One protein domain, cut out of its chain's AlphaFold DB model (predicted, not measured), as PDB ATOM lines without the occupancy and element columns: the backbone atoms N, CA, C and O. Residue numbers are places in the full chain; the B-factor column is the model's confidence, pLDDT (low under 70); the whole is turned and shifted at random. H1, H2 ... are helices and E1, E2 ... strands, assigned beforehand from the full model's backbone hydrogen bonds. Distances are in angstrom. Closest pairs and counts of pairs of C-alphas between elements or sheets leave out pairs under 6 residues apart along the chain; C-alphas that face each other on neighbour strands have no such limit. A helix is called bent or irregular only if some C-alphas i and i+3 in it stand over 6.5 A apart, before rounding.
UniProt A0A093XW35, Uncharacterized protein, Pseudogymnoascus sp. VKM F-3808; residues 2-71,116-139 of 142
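This is residues 2 to 71 and 116 to 139 of the 142 residues of an uncharacterized protein of Pseudogymnoascus sp. VKM F-3808 (UniProt A0A093XW35). A twisted three-stranded sheet has the long helix H2 and the shorter H1 packed over one face, while short H3 packs on the opposite face beside E2. The loop of residues 14 to 27 and the last residues of E2 lie at opposite ends of the long axis. The 94 printed residues hold three named helices and three named strands in the order H1 E1 H2 E2 E3 H3; the sheet, E1 E3 E2, is antiparallel. The class is mixed, and the whole is compact, with a radius of gyration of the C-alphas of 13.9 A, yet elongated, spanning 48 by 31 by 21 A.

H1, residues 2 to 13, begins at C-alpha 2 (-9.438, 32.086, -48.719). E1 is residues 28 to 34, 20.0 A. H2, residues 35 to 54, is 29.2 A long and irregular: C-alphas 36 and 39 are 7.4 A apart. E2, residues 60 to 71, 33.5 A, bends by 52 degrees at residue 67. E3 is residues 116 to 123, 23.1 A. H3, residues 128 to 134, ends at C-alpha 134 (-0.839, 5.348, -47.919).

Inner strand E3 pairs with E1 (N 31 and O 120, 2.9 A) and with E2 (N 64 and O 119, 2.8 A). E1, H2 and E2 form a split strand-helix-strand unit, two strands running the same way with E3 between them, and its crossover is right-handed. H2 runs along E1 at 7 degrees on the local plane, at a height over the sheet of 7.7 A. H1 touches H2 at a steep tilt of 55 degrees, the closest C-alphas being those of Ile 5 and Val 48, 6.0 A. The closest C-alphas of E2 and H3 are those of Tyr 62 and Tyr 134, 5.7 A. Every O i to N i+4 pair is within hydrogen-bond range in H1 and H3, and 14 of 16 in H2.

The C-alphas of Pro 20 and Gly 71, the two farthest apart, are 47.8 A apart. Residues 72 to 115 are not printed; C-alphas 71 and 116 are 12.9 A apart across the cut. The link from H1 to E1 is long. Residues 2 and 21 to 23 have pLDDT under 70.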
ATOM      1  N   GLN A   2      -8.939  32.423 -50.064       62.78
ATOM      2  CA  GLN A   2      -9.438  32.086 -48.719       62.78
ATOM      3  C   GLN A   2     -10.631  31.107 -48.694       62.78
ATOM      4  O   GLN A   2     -10.731  30.309 -47.772       62.78
ATOM      5  N   THR A   3     -11.482  31.079 -49.727       85.25
ATOM      6  CA  THR A   3     -12.709  30.252 -49.740       85.25
ATOM      7  C   THR A   3     -12.464  28.744 -49.653       85.25
ATOM      8  O   THR A   3     -13.233  28.034 -49.012       85.25
ATOM      9  N   LYS A   4     -11.397  28.222 -50.272       90.38
ATOM     10  CA  LYS A   4     -11.088  26.781 -50.204       90.38
ATOM     11  C   LYS A   4     -10.597  26.384 -48.814       90.38
ATOM     12  O   LYS A   4     -11.029  25.368 -48.290       90.38
ATOM     13  N   ILE A   5      -9.738  27.210 -48.223       94.50
ATOM     14  CA  ILE A   5      -9.195  26.998 -46.878       94.50
ATOM     15  C   ILE A   5     -10.339  26.990 -45.860       94.50
ATOM     16  O   ILE A   5     -10.496  26.017 -45.128       94.50
ATOM     17  N   SER A   6     -11.205  28.011 -45.893       93.75
ATOM     18  CA  SER A   6     -12.356  28.098 -44.990       93.75
ATOM     19  C   SER A   6     -13.332  26.930 -45.157       93.75
ATOM     20  O   SER A   6     -13.840  26.416 -44.164       93.75
ATOM     21  N   THR A   7     -13.551  26.461 -46.391       94.19
ATOM     22  CA  THR A   7     -14.399  25.288 -46.664       94.19
ATOM     23  C   THR A   7     -13.817  24.021 -46.037       94.19
ATOM     24  O   THR A   7     -14.530  23.308 -45.334       94.19
ATOM     25  N   LEU A   8     -12.524  23.754 -46.250       93.88
ATOM     26  CA  LEU A   8     -11.845  22.578 -45.693       93.88
ATOM     27  C   LEU A   8     -11.891  22.588 -44.160       93.88
ATOM     28  O   LEU A   8     -12.196  21.570 -43.543       93.88
ATOM     29  N   LEU A   9     -11.642  23.745 -43.545       94.00
ATOM     30  CA  LEU A   9     -11.717  23.905 -42.094       94.00
ATOM     31  C   LEU A   9     -13.135  23.707 -41.568       94.00
ATOM     32  O   LEU A   9     -13.320  22.995 -40.588       94.00
ATOM     33  N   SER A  10     -14.139  24.292 -42.222       93.31
ATOM     34  CA  SER A  10     -15.543  24.116 -41.839       93.31
ATOM     35  C   SER A  10     -15.958  22.643 -41.876       93.31
ATOM     36  O   SER A  10     -16.594  22.167 -40.938       93.31
ATOM     37  N   GLN A  11     -15.538  21.904 -42.905       92.88
ATOM     38  CA  GLN A  11     -15.793  20.469 -43.004       92.88
ATOM     39  C   GLN A  11     -15.080  19.689 -41.897       92.88
ATOM     40  O   GLN A  11     -15.715  18.889 -41.218       92.88
ATOM     41  N   LEU A  12     -13.793  19.945 -41.649       91.56
ATOM     42  CA  LEU A  12     -13.043  19.242 -40.600       91.56
ATOM     43  C   LEU A  12     -13.573  19.539 -39.193       91.56
ATOM     44  O   LEU A  12     -13.604  18.642 -38.356       91.56
ATOM     45  N   ARG A  13     -14.035  20.769 -38.947       89.12
ATOM     46  CA  ARG A  13     -14.631  21.200 -37.672       89.12
ATOM     47  C   ARG A  13     -16.046  20.663 -37.444       89.12
ATOM     48  O   ARG A  13     -16.549  20.766 -36.333       89.12
ATOM     49  N   SER A  14     -16.689  20.081 -38.458       86.75
ATOM     50  CA  SER A  14     -17.970  19.388 -38.257       86.75
ATOM     51  C   SER A  14     -17.825  18.129 -37.393       86.75
ATOM     52  O   SER A  14     -18.801  17.666 -36.806       86.75
ATOM     53  N   PHE A  15     -16.605  17.591 -37.276       83.81
ATOM     54  CA  PHE A  15     -16.305  16.514 -36.347       83.81
ATOM     55  C   PHE A  15     -16.245  17.028 -34.903       83.81
ATOM     56  O   PHE A  15     -15.543  17.995 -34.614       83.81
ATOM     57  N   SER A  16     -16.915  16.328 -33.986       79.00
ATOM     58  CA  SER A  16     -16.889  16.642 -32.557       79.00
ATOM     59  C   SER A  16     -16.292  15.502 -31.731       79.00
ATOM     60  O   SER A  16     -16.821  14.388 -31.699       79.00
ATOM     61  N   PHE A  17     -15.231  15.816 -30.984       78.38
ATOM     62  CA  PHE A  17     -14.617  14.907 -30.009       78.38
ATOM     63  C   PHE A  17     -15.475  14.694 -28.752       78.38
ATOM     64  O   PHE A  17     -15.209  13.769 -27.993       78.38
ATOM     65  N   THR A  18     -16.504  15.514 -28.523       80.56
ATOM     66  CA  THR A  18     -17.374  15.416 -27.337       80.56
ATOM     67  C   THR A  18     -18.649  14.618 -27.592       80.56
ATOM     68  O   THR A  18     -19.394  14.329 -26.657       80.56
ATOM     69  N   ALA A  19     -18.916  14.248 -28.849       78.31
ATOM     70  CA  ALA A  19     -20.063  13.422 -29.198       78.31
ATOM     71  C   ALA A  19     -19.932  12.000 -28.608       78.31
ATOM     72  O   ALA A  19     -18.818  11.485 -28.497       78.31
ATOM     73  N   PRO A  20     -21.051  11.327 -28.273       76.00
ATOM     74  CA  PRO A  20     -21.031   9.933 -27.833       76.00
ATOM     75  C   PRO A  20     -20.332   9.031 -28.858       76.00
ATOM     76  O   PRO A  20     -20.499   9.228 -30.061       76.00
ATOM     77  N   ALA A  21     -19.615   7.997 -28.403       69.88
ATOM     78  CA  ALA A  21     -18.831   7.106 -29.271       69.88
ATOM     79  C   ALA A  21     -19.645   6.490 -30.433       69.88
ATOM     80  O   ALA A  21     -19.133   6.335 -31.537       69.88
ATOM     81  N   ALA A  22     -20.940   6.216 -30.225       69.06
ATOM     82  CA  ALA A  22     -21.848   5.717 -31.267       69.06
ATOM     83  C   ALA A  22     -22.124   6.731 -32.405       69.06
ATOM     84  O   ALA A  22     -22.532   6.341 -33.498       69.06
ATOM     85  N   ALA A  23     -21.899   8.024 -32.159       66.88
ATOM     86  CA  ALA A  23     -22.066   9.125 -33.107       66.88
ATOM     87  C   ALA A  23     -20.726   9.706 -33.609       66.88
ATOM     88  O   ALA A  23     -20.727  10.525 -34.529       66.88
ATOM     89  N   GLN A  24     -19.583   9.271 -33.062       71.31
ATOM     90  CA  GLN A  24     -18.245   9.681 -33.504       71.31
ATOM     91  C   GLN A  24     -17.841   8.962 -34.792       71.31
ATOM     92  O   GLN A  24     -16.997   8.067 -34.811       71.31
ATOM     93  N   LYS A  25     -18.440   9.369 -35.910       81.75
ATOM     94  CA  LYS A  25     -17.934   8.985 -37.229       81.75
ATOM     95  C   LYS A  25     -16.796   9.932 -37.612       81.75
ATOM     96  O   LYS A  25     -17.004  11.146 -37.570       81.75
ATOM     97  N   PRO A  26     -15.606   9.421 -37.972       86.44
ATOM     98  CA  PRO A  26     -14.505  10.277 -38.386       86.44
ATOM     99  C   PRO A  26     -14.892  11.041 -39.652       86.44
ATOM    100  O   PRO A  26     -15.432  10.461 -40.597       86.44
ATOM    101  N   VAL A  27     -14.605  12.342 -39.677       91.44
ATOM    102  CA  VAL A  27     -14.772  13.159 -40.882       91.44
ATOM    103  C   VAL A  27     -13.476  13.139 -41.675       91.44
ATOM    104  O   VAL A  27     -12.414  13.493 -41.162       91.44
ATOM    105  N   ILE A  28     -13.590  12.739 -42.939       93.81
ATOM    106  CA  ILE A  28     -12.487  12.701 -43.896       93.81
ATOM    107  C   ILE A  28     -12.770  13.739 -44.968       93.81
ATOM    108  O   ILE A  28     -13.792  13.672 -45.650       93.81
ATOM    109  N   VAL A  29     -11.845  14.674 -45.144       95.62
ATOM    110  CA  VAL A  29     -11.864  15.593 -46.278       95.62
ATOM    111  C   VAL A  29     -10.889  15.090 -47.327       95.62
ATOM    112  O   VAL A  29      -9.719  14.846 -47.039       95.62
ATOM    113  N   ILE A  30     -11.387  14.928 -48.551       96.00
ATOM    114  CA  ILE A  30     -10.612  14.446 -49.693       96.00
ATOM    115  C   ILE A  30     -10.413  15.613 -50.650       96.00
ATOM    116  O   ILE A  30     -11.377  16.177 -51.168       96.00
ATOM    117  N   ALA A  31      -9.158  15.969 -50.900       95.38
ATOM    118  CA  ALA A  31      -8.794  17.008 -51.846       95.38
ATOM    119  C   ALA A  31      -7.826  16.439 -52.881       95.38
ATOM    120  O   ALA A  31      -6.818  15.831 -52.530       95.38
ATOM    121  N   TRP A  32      -8.120  16.636 -54.163       95.88
ATOM    122  CA  TRP A  32      -7.320  16.082 -55.250       95.88
ATOM    123  C   TRP A  32      -7.020  17.129 -56.317       95.88
ATOM    124  O   TRP A  32      -7.747  18.111 -56.489       95.88
ATOM    125  N   ALA A  33      -5.912  16.934 -57.026       95.25
ATOM    126  CA  ALA A  33      -5.497  17.803 -58.114       95.25
ATOM    127  C   ALA A  33      -4.634  17.053 -59.129       95.25
ATOM    128  O   ALA A  33      -3.780  16.243 -58.773       95.25
ATOM    129  N   LYS A  34      -4.815  17.386 -60.410       94.38
ATOM    130  CA  LYS A  34      -3.890  16.991 -61.483       94.38
ATOM    131  C   LYS A  34      -2.524  17.648 -61.271       94.38
ATOM    132  O   LYS A  34      -2.458  18.734 -60.689       94.38
ATOM    133  N   ALA A  35      -1.470  17.058 -61.833       91.19
ATOM    134  CA  ALA A  35      -0.075  17.496 -61.704       91.19
ATOM    135  C   ALA A  35       0.127  19.027 -61.751       91.19
ATOM    136  O   ALA A  35       0.712  19.600 -60.834       91.19
ATOM    137  N   LYS A  36      -0.452  19.723 -62.743       91.88
ATOM    138  CA  LYS A  36      -0.328  21.191 -62.903       91.88
ATOM    139  C   LYS A  36      -0.839  22.000 -61.698       91.88
ATOM    140  O   LYS A  36      -0.396  23.118 -61.473       91.88
ATOM    141  N   SER A  37      -1.793  21.464 -60.938       93.88
ATOM    142  CA  SER A  37      -2.396  22.113 -59.764       93.88
ATOM    143  C   SER A  37      -1.985  21.478 -58.431       93.88
ATOM    144  O   SER A  37      -2.409  21.968 -57.384       93.88
ATOM    145  N   ALA A  38      -1.159  20.426 -58.444       94.31
ATOM    146  CA  ALA A  38      -0.753  19.701 -57.241       94.31
ATOM    147  C   ALA A  38       0.023  20.593 -56.256       94.31
ATOM    148  O   ALA A  38      -0.277  20.594 -55.066       94.31
ATOM    149  N   GLY A  39       0.927  21.449 -56.748       96.00
ATOM    150  CA  GLY A  39       1.645  22.403 -55.890       96.00
ATOM    151  C   GLY A  39       0.701  23.334 -55.120       96.00
ATOM    152  O   GLY A  39       0.846  23.520 -53.914       96.00
ATOM    153  N   LYS A  40      -0.344  23.843 -55.788       95.19
ATOM    154  CA  LYS A  40      -1.360  24.701 -55.157       95.19
ATOM    155  C   LYS A  40      -2.253  23.934 -54.181       95.19
ATOM    156  O   LYS A  40      -2.637  24.501 -53.160       95.19
ATOM    157  N   LEU A  41      -2.589  22.677 -54.487       96.19
ATOM    158  CA  LEU A  41      -3.297  21.791 -53.557       96.19
ATOM    159  C   LEU A  41      -2.506  21.661 -52.253       96.19
ATOM    160  O   LEU A  41      -3.068  21.906 -51.188       96.19
ATOM    161  N   ILE A  42      -1.207  21.368 -52.345       96.06
ATOM    162  CA  ILE A  42      -0.337  21.268 -51.170       96.06
ATOM    163  C   ILE A  42      -0.297  22.583 -50.403       96.06
ATOM    164  O   ILE A  42      -0.524  22.572 -49.199       96.06
ATOM    165  N   SER A  43      -0.127  23.727 -51.071       97.19
ATOM    166  CA  SER A  43      -0.150  25.026 -50.382       97.19
ATOM    167  C   SER A  43      -1.434  25.245 -49.572       97.19
ATOM    168  O   SER A  43      -1.365  25.730 -48.447       97.19
ATOM    169  N   VAL A  44      -2.601  24.878 -50.115       96.56
ATOM    170  CA  VAL A  44      -3.886  24.992 -49.402       96.56
ATOM    171  C   VAL A  44      -3.936  24.047 -48.203       96.56
ATOM    172  O   VAL A  44      -4.290  24.486 -47.110       96.56
ATOM    173  N   VAL A  45      -3.553  22.780 -48.380       96.88
ATOM    174  CA  VAL A  45      -3.527  21.785 -47.297       96.88
ATOM    175  C   VAL A  45      -2.576  22.217 -46.176       96.88
ATOM    176  O   VAL A  45      -2.947  22.158 -45.009       96.88
ATOM    177  N   GLU A  46      -1.383  22.719 -46.500       96.75
ATOM    178  CA  GLU A  46      -0.414  23.195 -45.502       96.75
ATOM    179  C   GLU A  46      -0.908  24.414 -44.715       96.75
ATOM    180  O   GLU A  46      -0.540  24.591 -43.554       96.75
ATOM    181  N   VAL A  47      -1.728  25.284 -45.316       96.69
ATOM    182  CA  VAL A  47      -2.366  26.378 -44.566       96.69
ATOM    183  C   VAL A  47      -3.417  25.821 -43.606       96.69
ATOM    184  O   VAL A  47      -3.372  26.144 -42.424       96.69
ATOM    185  N   VAL A  48      -4.281  24.909 -44.065       96.19
ATOM    186  CA  VAL A  48      -5.292  24.255 -43.212       96.19
ATOM    187  C   VAL A  48      -4.643  23.539 -42.022       96.19
ATOM    188  O   VAL A  48      -5.092  23.695 -40.890       96.19
ATOM    189  N   LYS A  49      -3.553  22.795 -42.247       95.50
ATOM    190  CA  LYS A  49      -2.813  22.109 -41.176       95.50
ATOM    191  C   LYS A  49      -2.213  23.074 -40.157       95.50
ATOM    192  O   LYS A  49      -2.213  22.766 -38.968       95.50
ATOM    193  N   ARG A  50      -1.705  24.224 -40.612       95.75
ATOM    194  CA  ARG A  50      -1.171  25.269 -39.726       95.75
ATOM    195  C   ARG A  50      -2.262  25.913 -38.882       95.75
ATOM    196  O   ARG A  50      -2.025  26.129 -37.703       95.75
ATOM    197  N   GLU A  51      -3.439  26.165 -39.451       95.12
ATOM    198  CA  GLU A  51      -4.576  26.697 -38.691       95.12
ATOM    199  C   GLU A  51      -5.052  25.703 -37.625       95.12
ATOM    200  O   GLU A  51      -5.160  26.072 -36.461       95.12
ATOM    201  N   ILE A  52      -5.207  24.422 -37.981       93.81
ATOM    202  CA  ILE A  52      -5.553  23.366 -37.015       93.81
ATOM    203  C   ILE A  52      -4.487  23.262 -35.915       93.81
ATOM    204  O   ILE A  52      -4.804  23.283 -34.731       93.81
ATOM    205  N   ALA A  53      -3.206  23.187 -36.278       93.62
ATOM    206  CA  ALA A  53      -2.137  23.091 -35.286       93.62
ATOM    207  C   ALA A  53      -2.049  24.339 -34.385       93.62
ATOM    208  O   ALA A  53      -1.732  24.213 -33.204       93.62
ATOM    209  N   GLY A  54      -2.343  25.526 -34.924       92.75
ATOM    210  CA  GLY A  54      -2.393  26.780 -34.168       92.75
ATOM    211  C   GLY A  54      -3.500  26.816 -33.113       92.75
ATOM    212  O   GLY A  54      -3.337  27.469 -32.088       92.75
ATOM    213  N   GLU A  55      -4.583  26.062 -33.318       90.25
ATOM    214  CA  GLU A  55      -5.675  25.875 -32.350       90.25
ATOM    215  C   GLU A  55      -5.336  24.843 -31.254       90.25
ATOM    216  O   GLU A  55      -6.137  24.608 -30.354       90.25
ATOM    217  N   GLY A  56      -4.144  24.234 -31.296       88.31
ATOM    218  CA  GLY A  56      -3.737  23.160 -30.379       88.31
ATOM    219  C   GLY A  56      -4.285  21.786 -30.767       88.31
ATOM    220  O   GLY A  56      -4.175  20.823 -30.009       88.31
ATOM    221  N   ASP A  57      -4.856  21.691 -31.959       91.00
ATOM    222  CA  ASP A  57      -5.578  20.531 -32.427       91.00
ATOM    223  C   ASP A  57      -4.712  19.576 -33.269       91.00
ATOM    224  O   ASP A  57      -3.679  19.940 -33.846       91.00
ATOM    225  N   VAL A  58      -5.157  18.321 -33.379       93.19
ATOM    226  CA  VAL A  58      -4.455  17.269 -34.131       93.19
ATOM    227  C   VAL A  58      -5.020  17.069 -35.535       93.19
ATOM    228  O   VAL A  58      -6.232  17.131 -35.755       93.19
ATOM    229  N   TRP A  59      -4.138  16.783 -36.489       95.12
ATOM    230  CA  TRP A  59      -4.486  16.416 -37.858       95.12
ATOM    231  C   TRP A  59      -3.709  15.181 -38.310       95.12
ATOM    232  O   TRP A  59      -2.556  14.972 -37.942       95.12
ATOM    233  N   PHE A  60      -4.348  14.389 -39.165       96.31
ATOM    234  CA  PHE A  60      -3.787  13.200 -39.796       96.31
ATOM    235  C   PHE A  60      -3.971  13.314 -41.305       96.31
ATOM    236  O   PHE A  60      -5.091  13.509 -41.787       96.31
ATOM    237  N   GLN A  61      -2.871  13.214 -42.041       97.06
ATOM    238  CA  GLN A  61      -2.833  13.308 -43.490       97.06
ATOM    239  C   GLN A  61      -2.345  11.991 -44.100       97.06
ATOM    240  O   GLN A  61      -1.355  11.411 -43.649       97.06
ATOM    241  N   TYR A  62      -3.005  11.582 -45.180       97.75
ATOM    242  CA  TYR A  62      -2.664  10.417 -45.990       97.75
ATOM    243  C   TYR A  62      -2.580  10.851 -47.459       97.75
ATOM    244  O   TYR A  62      -3.434  11.611 -47.921       97.75
ATOM    245  N   ASN A  63      -1.560  10.402 -48.195       96.81
ATOM    246  CA  ASN A  63      -1.316  10.842 -49.573       96.81
ATOM    247  C   ASN A  63      -1.402   9.669 -50.550       96.81
ATOM    248  O   ASN A  63      -0.663   8.698 -50.428       96.81
ATOM    249  N   GLY A  64      -2.263   9.799 -51.554       95.56
ATOM    250  CA  GLY A  64      -2.357   8.879 -52.680       95.56
ATOM    251  C   GLY A  64      -1.862   9.528 -53.969       95.56
ATOM    252  O   GLY A  64      -2.175  10.687 -54.252       95.56
ATOM    253  N   LEU A  65      -1.128   8.763 -54.771       94.88
ATOM    254  CA  LEU A  65      -0.825   9.093 -56.160       94.88
ATOM    255  C   LEU A  65      -1.612   8.144 -57.059       94.88
ATOM    256  O   LEU A  65      -1.647   6.941 -56.816       94.88
ATOM    257  N   GLY A  66      -2.256   8.700 -58.075       91.81
ATOM    258  CA  GLY A  66      -2.969   7.937 -59.086       91.81
ATOM    259  C   GLY A  66      -2.803   8.563 -60.459       91.81
ATOM    260  O   GLY A  66      -2.092   9.554 -60.638       91.81
ATOM    261  N   GLU A  67      -3.504   7.997 -61.428       89.00
ATOM    262  CA  GLU A  67      -3.522   8.477 -62.801       89.00
ATOM    263  C   GLU A  67      -4.925   8.951 -63.169       89.00
ATOM    264  O   GLU A  67      -5.931   8.356 -62.787       89.00
ATOM    265  N   GLY A  68      -4.997  10.057 -63.900       83.31
ATOM    266  CA  GLY A  68      -6.228  10.579 -64.466       83.31
ATOM    267  C   GLY A  68      -6.031  10.919 -65.932       83.31
ATOM    268  O   GLY A  68      -4.923  11.191 -66.384       83.31
ATOM    269  N   ILE A  69      -7.119  10.947 -66.688       77.62
ATOM    270  CA  ILE A  69      -7.065  11.258 -68.112       77.62
ATOM    271  C   ILE A  69      -7.205  12.775 -68.301       77.62
ATOM    272  O   ILE A  69      -8.041  13.438 -67.668       77.62
ATOM    273  N   ALA A  70      -6.363  13.364 -69.148       76.12
ATOM    274  CA  ALA A  70      -6.519  14.750 -69.569       76.12
ATOM    275  C   ALA A  70      -6.274  14.889 -71.070       76.12
ATOM    276  O   ALA A  70      -5.308  14.337 -71.600       76.12
ATOM    277  N   GLY A  71      -7.136  15.664 -71.727       70.00
ATOM    278  CA  GLY A  71      -6.848  16.195 -73.046       70.00
ATOM    279  C   GLY A  71      -5.760  17.255 -72.938       70.00
ATOM    280  O   GLY A  71      -5.793  18.127 -72.064       70.00
ATOM    281  N   PRO A 116      -0.639  12.396 -63.904       93.12
ATOM    282  CA  PRO A 116      -0.642  12.118 -62.477       93.12
ATOM    283  C   PRO A 116      -1.672  12.971 -61.726       93.12
ATOM    284  O   PRO A 116      -1.784  14.188 -61.941       93.12
ATOM    285  N   VAL A 117      -2.405  12.333 -60.818       95.50
ATOM    286  CA  VAL A 117      -3.355  12.954 -59.896       95.50
ATOM    287  C   VAL A 117      -2.880  12.704 -58.474       95.50
ATOM    288  O   VAL A 117      -2.724  11.565 -58.041       95.50
ATOM    289  N   MET A 118      -2.675  13.789 -57.736       96.25
ATOM    290  CA  MET A 118      -2.396  13.739 -56.311       96.25
ATOM    291  C   MET A 118      -3.708  13.817 -55.539       96.25
ATOM    292  O   MET A 118      -4.514  14.713 -55.793       96.25
ATOM    293  N   THR A 119      -3.890  12.917 -54.577       97.56
ATOM    294  CA  THR A 119      -5.021  12.906 -53.647       97.56
ATOM    295  C   THR A 119      -4.505  13.016 -52.223       97.56
ATOM    296  O   THR A 119      -3.623  12.266 -51.810       97.56
ATOM    297  N   VAL A 120      -5.066  13.950 -51.468       97.62
ATOM    298  CA  VAL A 120      -4.783  14.158 -50.054       97.62
ATOM    299  C   VAL A 120      -6.049  13.858 -49.268       97.62
ATOM    300  O   VAL A 120      -7.094  14.463 -49.508       97.62
ATOM    301  N   TYR A 121      -5.935  12.943 -48.315       97.50
ATOM    302  CA  TYR A 121      -6.959  12.662 -47.321       97.50
ATOM    303  C   TYR A 121      -6.547  13.340 -46.019       97.50
ATOM    304  O   TYR A 121      -5.437  13.116 -45.535       97.50
ATOM    305  N   LEU A 122      -7.425  14.162 -45.456       96.50
ATOM    306  CA  LEU A 122      -7.183  14.891 -44.217       96.50
ATOM    307  C   LEU A 122      -8.289  14.571 -43.211       96.50
ATOM    308  O   LEU A 122      -9.471  14.605 -43.549       96.50
ATOM    309  N   SER A 123      -7.902  14.254 -41.978       95.06
ATOM    310  CA  SER A 123      -8.812  13.878 -40.895       95.06
ATOM    311  C   SER A 123      -8.337  14.457 -39.563       95.06
ATOM    312  O   SER A 123      -7.148  14.692 -39.356       95.06
ATOM    313  N   ARG A 124      -9.277  14.668 -38.638       93.00
ATOM    314  CA  ARG A 124      -9.006  15.038 -37.237       93.00
ATOM    315  C   ARG A 124      -8.731  13.824 -36.340       93.00
ATOM    316  O   ARG A 124      -8.253  13.983 -35.225       93.00
ATOM    317  N   VAL A 125      -9.008  12.618 -36.832       92.25
ATOM    318  CA  VAL A 125      -8.812  11.337 -36.134       92.25
ATOM    319  C   VAL A 125      -7.927  10.427 -36.981       92.25
ATOM    320  O   VAL A 125      -8.022  10.453 -38.211       92.25
ATOM    321  N   ARG A 126      -7.088   9.612 -36.335       92.75
ATOM    322  CA  ARG A 126      -6.276   8.594 -37.009       92.75
ATOM    323  C   ARG A 126      -7.168   7.527 -37.647       92.75
ATOM    324  O   ARG A 126      -8.098   7.030 -37.018       92.75
ATOM    325  N   ILE A 127      -6.852   7.145 -38.883       92.94
ATOM    326  CA  ILE A 127      -7.588   6.140 -39.655       92.94
ATOM    327  C   ILE A 127      -6.625   5.030 -40.075       92.94
ATOM    328  O   ILE A 127      -5.821   5.201 -40.992       92.94
ATOM    329  N   GLU A 128      -6.729   3.868 -39.426       93.75
ATOM    330  CA  GLU A 128      -5.801   2.747 -39.645       93.75
ATOM    331  C   GLU A 128      -5.850   2.199 -41.079       93.75
ATOM    332  O   GLU A 128      -4.809   1.882 -41.652       93.75
ATOM    333  N   ALA A 129      -7.032   2.160 -41.701       93.69
ATOM    334  CA  ALA A 129      -7.175   1.700 -43.083       93.69
ATOM    335  C   ALA A 129      -6.371   2.566 -44.074       93.69
ATOM    336  O   ALA A 129      -5.694   2.041 -44.955       93.69
ATOM    337  N   LEU A 130      -6.395   3.894 -43.899       94.94
ATOM    338  CA  LEU A 130      -5.637   4.818 -44.748       94.94
ATOM    339  C   LEU A 130      -4.146   4.810 -44.409       94.94
ATOM    340  O   LEU A 130      -3.321   4.903 -45.313       94.94
ATOM    341  N   ARG A 131      -3.790   4.639 -43.130       94.88
ATOM    342  CA  ARG A 131      -2.398   4.485 -42.692       94.88
ATOM    343  C   ARG A 131      -1.733   3.271 -43.338       94.88
ATOM    344  O   ARG A 131      -0.597   3.382 -43.788       94.88
ATOM    345  N   GLY A 132      -2.430   2.135 -43.380       96.12
ATOM    346  CA  GLY A 132      -1.925   0.916 -44.012       96.12
ATOM    347  C   GLY A 132      -1.744   1.061 -45.525       96.12
ATOM    348  O   GLY A 132      -0.767   0.558 -46.069       96.12
ATOM    349  N   ALA A 133      -2.649   1.780 -46.194       95.50
ATOM    350  CA  ALA A 133      -2.620   1.945 -47.647       95.50
ATOM    351  C   ALA A 133      -1.630   3.016 -48.140       95.50
ATOM    352  O   ALA A 133      -1.002   2.837 -49.180       95.50
ATOM    353  N   TYR A 134      -1.502   4.134 -47.419       95.69
ATOM    354  CA  TYR A 134      -0.839   5.348 -47.919       95.69
ATOM    355  C   TYR A 134       0.281   5.877 -47.009       95.69
ATOM    356  O   TYR A 134       0.898   6.897 -47.320       95.69
ATOM    357  N   GLY A 135       0.547   5.220 -45.876       95.19
ATOM    358  CA  GLY A 135       1.376   5.791 -44.814       95.19
ATOM    359  C   GLY A 135       0.685   6.969 -44.123       95.19
ATOM    360  O   GLY A 135      -0.432   7.332 -44.466       95.19
ATOM    361  N   GLU A 136       1.321   7.574 -43.123       95.56
ATOM    362  CA  GLU A 136       0.708   8.640 -42.320       95.56
ATOM    363  C   GLU A 136       1.680   9.797 -42.080       95.56
ATOM    364  O   GLU A 136       2.836   9.589 -41.712       95.56
ATOM    365  N   GLN A 137       1.168  11.019 -42.216       96.44
ATOM    366  CA  GLN A 137       1.788  12.245 -41.728       96.44
ATOM    367  C   GLN A 137       0.876  12.865 -40.657       96.44
ATOM    368  O   GLN A 137      -0.335  12.945 -40.851       96.44
ATOM    369  N   THR A 138       1.431  13.309 -39.529       95.44
ATOM    370  CA  THR A 138       0.649  13.861 -38.405       95.44
ATOM    371  C   THR A 138       1.460  14.877 -37.596       95.44
ATOM    372  O   THR A 138       2.692  14.831 -37.610       95.44
ATOM    373  N   ASN A 139       0.776  15.781 -36.885       93.94
ATOM    374  CA  ASN A 139       1.356  16.637 -35.840       93.94
ATOM    375  C   ASN A 139       1.166  16.088 -34.414       93.94
ATOM    376  O   ASN A 139       1.679  16.686 -33.467       93.94
TER     377      ASN A 139